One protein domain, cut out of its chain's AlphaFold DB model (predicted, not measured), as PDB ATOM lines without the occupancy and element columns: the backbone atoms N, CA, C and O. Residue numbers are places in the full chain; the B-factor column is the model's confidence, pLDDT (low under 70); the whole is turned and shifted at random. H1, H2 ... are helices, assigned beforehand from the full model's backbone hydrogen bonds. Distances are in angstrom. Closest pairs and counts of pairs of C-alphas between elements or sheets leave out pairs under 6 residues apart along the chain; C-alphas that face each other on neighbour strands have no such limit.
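Overview. This is residues 2 to 50 of the 272 residues of the protein "TetR/AcrR family transcriptional regulator" of Clostridiales bacterium (UniProt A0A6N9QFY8). One long straight helix, H1, makes the longest axis, and two short helices, H2 and H3, are folded back over one side of it. H2 packs crosswise on H1 with Ile 34 near Ala 17, H3 follows at nearly a right angle to H2, and the first turns of H1 reach out beyond both. The printed part has 49 residues with three named helices, in the order H1, H2, H3, and no named strand; the class is all helix. It is compact, with a radius of gyration of the C-alphas of 10.7 A, yet elongated in outline, spanning 33 by 18 by 18 A.

Along the chain. Find C-alpha 2 at (107.098, 141.404, 140.504); from there H1, residues 2 to 24, runs 33.0 A to C-alpha 24 at (137.716, 146.215, 151.711). Next look at residues 31 to 37, which form H2, 10.0 A long. Then H3, residues 42 to 48, runs 10.4 A to C-alpha 48 at (118.909, 149.535, 140.717).

Arrangement. Begin at H1, which touches H2 with residues 13 to 20 alone. The closest C-alphas, those of Ala 17 and Ile 34, are 5.9 A apart, and the lines are about perpendicular at 80 degrees. H2 touches H3, where the closest C-alphas, of Ala 35 and Lys 42, are 5.3 A apart; these lines are about perpendicular at 81 degrees. H1 and H3 are close but not clearly touching, with the closest C-alphas, of Lys 10 and Phe 48, 6.7 A apart; they run opposite ways at a steep tilt of 61 degrees. In the backbones of H1 and H2 every O i to N i+4 pair is within hydrogen-bond range; in H3, 2 of 3 are.

Size, cuts and confidence. The C-alphas farthest apart, those of Lys 2 and Pro 27, are 33.6 A apart. The printed part has no cut. The link from H1 to H2 is short, and that from H2 to H3 is tight. The mean pLDDT of the printed part is 87.2; look for values under 70 at residues 2 to 8.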
ATOM      1  N   LYS A   2     105.898 140.837 141.193       55.75
ATOM      2  CA  LYS A   2     107.098 141.404 140.504       55.75
ATOM      3  C   LYS A   2     107.802 142.538 141.276       55.75
ATOM      4  O   LYS A   2     109.021 142.626 141.213       55.75
ATOM      5  N   GLY A   3     107.050 143.382 141.991       54.28
ATOM      6  CA  GLY A   3     107.606 144.471 142.809       54.28
ATOM      7  C   GLY A   3     108.342 143.975 144.060       54.28
ATOM      8  O   GLY A   3     109.453 144.410 144.324       54.28
ATOM      9  N   GLU A   4     107.779 142.992 144.765       50.19
ATOM     10  CA  GLU A   4     108.390 142.402 145.971       50.19
ATOM     11  C   GLU A   4     109.711 141.692 145.656       50.19
ATOM     12  O   GLU A   4     110.699 141.883 146.357       50.19
ATOM     13  N   ALA A   5     109.771 140.936 144.555       67.69
ATOM     14  CA  ALA A   5     111.009 140.290 144.119       67.69
ATOM     15  C   ALA A   5     112.114 141.303 143.752       67.69
ATOM     16  O   ALA A   5     113.299 141.023 143.929       67.69
ATOM     17  N   MET A   6     111.735 142.480 143.241       67.75
ATOM     18  CA  MET A   6     112.677 143.560 142.937       67.75
ATOM     19  C   MET A   6     113.194 144.239 144.208       67.75
ATOM     20  O   MET A   6     114.391 144.512 144.284       67.75
ATOM     21  N   GLU A   7     112.337 144.461 145.208       64.81
ATOM     22  CA  GLU A   7     112.757 145.080 146.471       64.81
ATOM     23  C   GLU A   7     113.641 144.137 147.297       64.81
ATOM     24  O   GLU A   7     114.701 144.549 147.760       64.81
ATOM     25  N   LEU A   8     113.303 142.842 147.359       66.00
ATOM     26  CA  LEU A   8     114.154 141.817 147.977       66.00
ATOM     27  C   LEU A   8     115.545 141.767 147.330       66.00
ATOM     28  O   LEU A   8     116.564 141.672 148.013       66.00
ATOM     29  N   LYS A   9     115.610 141.881 145.999       78.44
ATOM     30  CA  LYS A   9     116.883 141.896 145.273       78.44
ATOM     31  C   LYS A   9     117.695 143.161 145.550       78.44
ATOM     32  O   LYS A   9     118.914 143.088 145.688       78.44
ATOM     33  N   LYS A  10     117.035 144.314 145.626       78.12
ATOM     34  CA  LYS A  10     117.666 145.591 145.967       78.12
ATOM     35  C   LYS A  10     118.236 145.562 147.385       78.12
ATOM     36  O   LYS A  10     119.385 145.955 147.568       78.12
ATOM     37  N   GLN A  11     117.483 145.038 148.350       77.88
ATOM     38  CA  GLN A  11     117.952 144.848 149.721       77.88
ATOM     39  C   GLN A  11     119.159 143.900 149.781       77.88
ATOM     40  O   GLN A  11     120.173 144.253 150.378       77.88
ATOM     41  N   HIS A  12     119.108 142.763 149.082       85.12
ATOM     42  CA  HIS A  12     120.240 141.834 149.010       85.12
ATOM     43  C   HIS A  12     121.525 142.504 148.491       85.12
ATOM     44  O   HIS A  12     122.611 142.280 149.023       85.12
ATOM     45  N   ILE A  13     121.411 143.372 147.478       90.81
ATOM     46  CA  ILE A  13     122.561 144.127 146.961       90.81
ATOM     47  C   ILE A  13     123.096 145.116 148.007       90.81
ATOM     48  O   ILE A  13     124.310 145.262 148.132       90.81
ATOM     49  N   ILE A  14     122.219 145.789 148.758       90.38
ATOM     50  CA  ILE A  14     122.611 146.707 149.838       90.38
ATOM     51  C   ILE A  14     123.395 145.953 150.922       90.38
ATOM     52  O   ILE A  14     124.465 146.401 151.324       90.38
ATOM     53  N   GLU A  15     122.920 144.783 151.345       87.31
ATOM     54  CA  GLU A  15     123.584 143.943 152.353       87.31
ATOM     55  C   GLU A  15     124.954 143.431 151.872       87.31
ATOM     56  O   GLU A  15     125.956 143.493 152.596       87.31
ATOM     57  N   ALA A  16     125.037 142.990 150.614       93.75
ATOM     58  CA  ALA A  16     126.294 142.566 150.007       93.75
ATOM     59  C   ALA A  16     127.294 143.728 149.872       93.75
ATOM     60  O   ALA A  16     128.487 143.551 150.132       93.75
ATOM     61  N   ALA A  17     126.814 144.917 149.499       95.88
ATOM     62  CA  ALA A  17     127.630 146.122 149.405       95.88
ATOM     63  C   ALA A  17     128.134 146.572 150.780       95.88
ATOM     64  O   ALA A  17     129.318 146.872 150.905       95.88
ATOM     65  N   LEU A  18     127.284 146.553 151.815       93.12
ATOM     66  CA  LEU A  18     127.688 146.819 153.200       93.12
ATOM     67  C   LEU A  18     128.842 145.911 153.610       93.12
ATOM     68  O   LEU A  18     129.886 146.400 154.036       93.12
ATOM     69  N   THR A  19     128.675 144.604 153.420       93.50
ATOM     70  CA  THR A  19     129.699 143.619 153.783       93.50
ATOM     71  C   THR A  19     131.017 143.908 153.062       93.50
ATOM     72  O   THR A  19     132.074 143.975 153.684       93.50
ATOM     73  N   LEU A  20     130.956 144.175 151.754       95.69
ATOM     74  CA  LEU A  20     132.137 144.499 150.961       95.69
ATOM     75  C   LEU A  20     132.816 145.806 151.411       95.69
ATOM     76  O   LEU A  20     134.043 145.868 151.455       95.69
ATOM     77  N   PHE A  21     132.044 146.846 151.743       95.44
ATOM     78  CA  PHE A  21     132.587 148.115 152.232       95.44
ATOM     79  C   PHE A  21     133.246 147.968 153.605       95.44
ATOM     80  O   PHE A  21     134.279 148.591 153.837       95.44
ATOM     81  N   LEU A  22     132.700 147.130 154.490       91.31
ATOM     82  CA  LEU A  22     133.304 146.859 155.796       91.31
ATOM     83  C   LEU A  22     134.604 146.044 155.688       91.31
ATOM     84  O   LEU A  22     135.528 146.309 156.459       91.31
ATOM     85  N   GLU A  23     134.687 145.111 154.731       92.94
ATOM     86  CA  GLU A  23     135.854 144.247 154.484       92.94
ATOM     87  C   GLU A  23     136.995 144.958 153.733       92.94
ATOM     88  O   GLU A  23     138.148 144.888 154.152       92.94
ATOM     89  N   LYS A  24     136.698 145.617 152.603       92.88
ATOM     90  CA  LYS A  24     137.716 146.215 151.711       92.88
ATOM     91  C   LYS A  24     137.942 147.714 151.950       92.88
ATOM     92  O   LYS A  24     138.902 148.280 151.421       92.88
ATOM     93  N   GLY A  25     137.058 148.362 152.707       91.69
ATOM     94  CA  GLY A  25     136.941 149.819 152.758       91.69
ATOM     95  C   GLY A  25     136.140 150.360 151.571       91.69
ATOM     96  O   GLY A  25     136.243 149.874 150.437       91.69
ATOM     97  N   TYR A  26     135.345 151.402 151.812       93.31
ATOM     98  CA  TYR A  26     134.517 152.029 150.777       93.31
ATOM     99  C   TYR A  26     135.325 152.551 149.567       93.31
ATOM    100  O   TYR A  26     134.889 152.338 148.423       93.31
ATOM    101  N   PRO A  27     136.500 153.196 149.747       93.25
ATOM    102  CA  PRO A  27     137.276 153.710 148.621       93.25
ATOM    103  C   PRO A  27     137.727 152.612 147.653       93.25
ATOM    104  O   PRO A  27     137.680 152.824 146.441       93.25
ATOM    105  N   ASN A  28     138.074 151.431 148.173       94.88
ATOM    106  CA  ASN A  28     138.667 150.333 147.400       94.88
ATOM    107  C   ASN A  28     137.635 149.403 146.749       94.88
ATOM    108  O   ASN A  28     137.978 148.641 145.849       94.88
ATOM    109  N   ALA A  29     136.379 149.438 147.191       95.88
ATOM    110  CA  ALA A  29     135.312 148.662 146.575       95.88
ATOM    111  C   ALA A  29     134.851 149.287 145.246       95.88
ATOM    112  O   ALA A  29     134.719 150.512 145.121       95.88
ATOM    113  N   SER A  30     134.536 148.445 144.259       96.00
ATOM    114  CA  SER A  30     133.968 148.858 142.973       96.00
ATOM    115  C   SER A  30     132.573 148.270 142.732       96.00
ATOM    116  O   SER A  30     132.174 147.270 143.321       96.00
ATOM    117  N   MET A  31     131.830 148.855 141.786       96.62
ATOM    118  CA  MET A  31     130.566 148.266 141.313       96.62
ATOM    119  C   MET A  31     130.758 146.873 140.694       96.62
ATOM    120  O   MET A  31     129.810 146.098 140.647       96.62
ATOM    121  N   GLN A  32     131.960 146.550 140.204       96.50
ATOM    122  CA  GLN A  32     132.258 145.225 139.663       96.50
ATOM    123  C   GLN A  32     132.380 144.189 140.788       96.50
ATOM    124  O   GLN A  32     131.736 143.148 140.707       96.50
ATOM    125  N   ASP A  33     133.094 144.518 141.870       97.19
ATOM    126  CA  ASP A  33     133.202 143.651 143.054       97.19
ATOM    127  C   ASP A  33     131.819 143.307 143.636       97.19
ATOM    128  O   ASP A  33     131.547 142.167 144.007       97.19
ATOM    129  N   ILE A  34     130.923 144.297 143.706       96.62
ATOM    130  CA  ILE A  34     129.560 144.113 144.229       96.62
ATOM    131  C   ILE A  34     128.753 143.196 143.303       96.62
ATOM    132  O   ILE A  34     127.998 142.346 143.777       96.62
ATOM    133  N   ALA A  35     128.916 143.349 141.985       95.44
ATOM    134  CA  ALA A  35     128.208 142.550 140.990       95.44
ATOM    135  C   ALA A  35     128.608 141.072 141.098       95.44
ATOM    136  O   ALA A  35     127.740 140.201 141.142       95.44
ATOM    137  N   GLU A  36     129.911 140.821 141.223       96.06
ATOM    138  CA  GLU A  36     130.481 139.491 141.438       96.06
ATOM    139  C   GLU A  36     129.976 138.870 142.741       96.06
ATOM    140  O   GLU A  36     129.485 137.742 142.727       96.06
ATOM    141  N   ARG A  37     129.986 139.626 143.850       94.88
ATOM    142  CA  ARG A  37     129.495 139.138 145.150       94.88
ATOM    143  C   ARG A  37     128.010 138.769 145.127       94.88
ATOM    144  O   ARG A  37     127.615 137.793 145.754       94.88
ATOM    145  N   CYS A  38     127.197 139.530 144.399       92.69
ATOM    146  CA  CYS A  38     125.758 139.290 144.271       92.69
ATOM    147  C   CYS A  38     125.404 138.274 143.169       92.69
ATOM    148  O   CYS A  38     124.221 138.023 142.940       92.69
ATOM    149  N   ASN A  39     126.392 137.747 142.435       92.81
ATOM    150  CA  ASN A  39     126.194 136.925 141.239       92.81
ATOM    151  C   ASN A  39     125.218 137.561 140.220       92.81
ATOM    152  O   ASN A  39     124.298 136.924 139.700       92.81
ATOM    153  N   VAL A  40     125.390 138.859 139.953       91.25
ATOM    154  CA  VAL A  40     124.630 139.605 138.938       91.25
ATOM    155  C   VAL A  40     125.576 140.315 137.977       91.25
ATOM    156  O   VAL A  40     126.738 140.552 138.279       91.25
ATOM    157  N   SER A  41     125.083 140.710 136.803       93.06
ATOM    158  CA  SER A  41     125.885 141.547 135.908       93.06
ATOM    159  C   SER A  41     125.996 142.980 136.438       93.06
ATOM    160  O   SER A  41     125.047 143.521 137.012       93.06
ATOM    161  N   LYS A  42     127.114 143.654 136.148       93.50
ATOM    162  CA  LYS A  42     127.290 145.089 136.434       93.50
ATOM    163  C   LYS A  42     126.164 145.940 135.828       93.50
ATOM    164  O   LYS A  42     125.662 146.858 136.470       93.50
ATOM    165  N   ALA A  43     125.697 145.582 134.629       92.94
ATOM    166  CA  ALA A  43     124.545 146.217 133.991       92.94
ATOM    167  C   ALA A  43     123.243 146.042 134.795       92.94
ATOM    168  O   ALA A  43     122.395 146.926 134.780       92.94
ATOM    169  N   THR A  44     123.080 144.924 135.510       88.81
ATOM    170  CA  THR A  44     121.937 144.712 136.407       88.81
ATOM    171  C   THR A  44     122.015 145.631 137.617       88.81
ATOM    172  O   THR A  44     120.999 146.222 137.958       88.81
ATOM    173  N   LEU A  45     123.192 145.819 138.225       92.69
ATOM    174  CA  LEU A  45     123.345 146.760 139.342       92.69
ATOM    175  C   LEU A  45     122.954 148.187 138.958       92.69
ATOM    176  O   LEU A  45     122.210 148.823 139.697       92.69
ATOM    177  N   TYR A  46     123.379 148.659 137.782       91.44
ATOM    178  CA  TYR A  46     123.029 150.003 137.307       91.44
ATOM    179  C   TYR A  46     121.537 150.196 136.996       91.44
ATOM    180  O   TYR A  46     121.092 151.329 136.846       91.44
ATOM    181  N   LYS A  47     120.737 149.120 136.934       89.00
ATOM    182  CA  LYS A  47     119.267 149.240 136.892       89.00
ATOM    183  C   LYS A  47     118.664 149.588 138.254       89.00
ATOM    184  O   LYS A  47     117.549 150.091 138.292       89.00
ATOM    185  N   PHE A  48     119.364 149.280 139.347       81.44
ATOM    186  CA  PHE A  48     118.909 149.535 140.717       81.44
ATOM    187  C   PHE A  48     119.573 150.766 141.340       81.44
ATOM    188  O   PHE A  48     118.946 151.439 142.154       81.44
ATOM    189  N   PHE A  49     120.825 151.053 140.972       87.50
ATOM    190  CA  PHE A  49     121.650 152.075 141.612       87.50
ATOM    191  C   PHE A  49     122.349 152.949 140.573       87.50
ATOM    192  O   PHE A  49     123.011 152.445 139.669       87.50
ATOM    193  N   GLU A  50     122.236 154.266 140.732       88.31
ATOM    194  CA  GLU A  50     122.772 155.250 139.780       88.31
ATOM    195  C   GLU A  50     124.309 155.237 139.748       88.31
ATOM    196  O   GLU A  50     124.931 155.438 138.705       88.31
TER     197      GLU A  50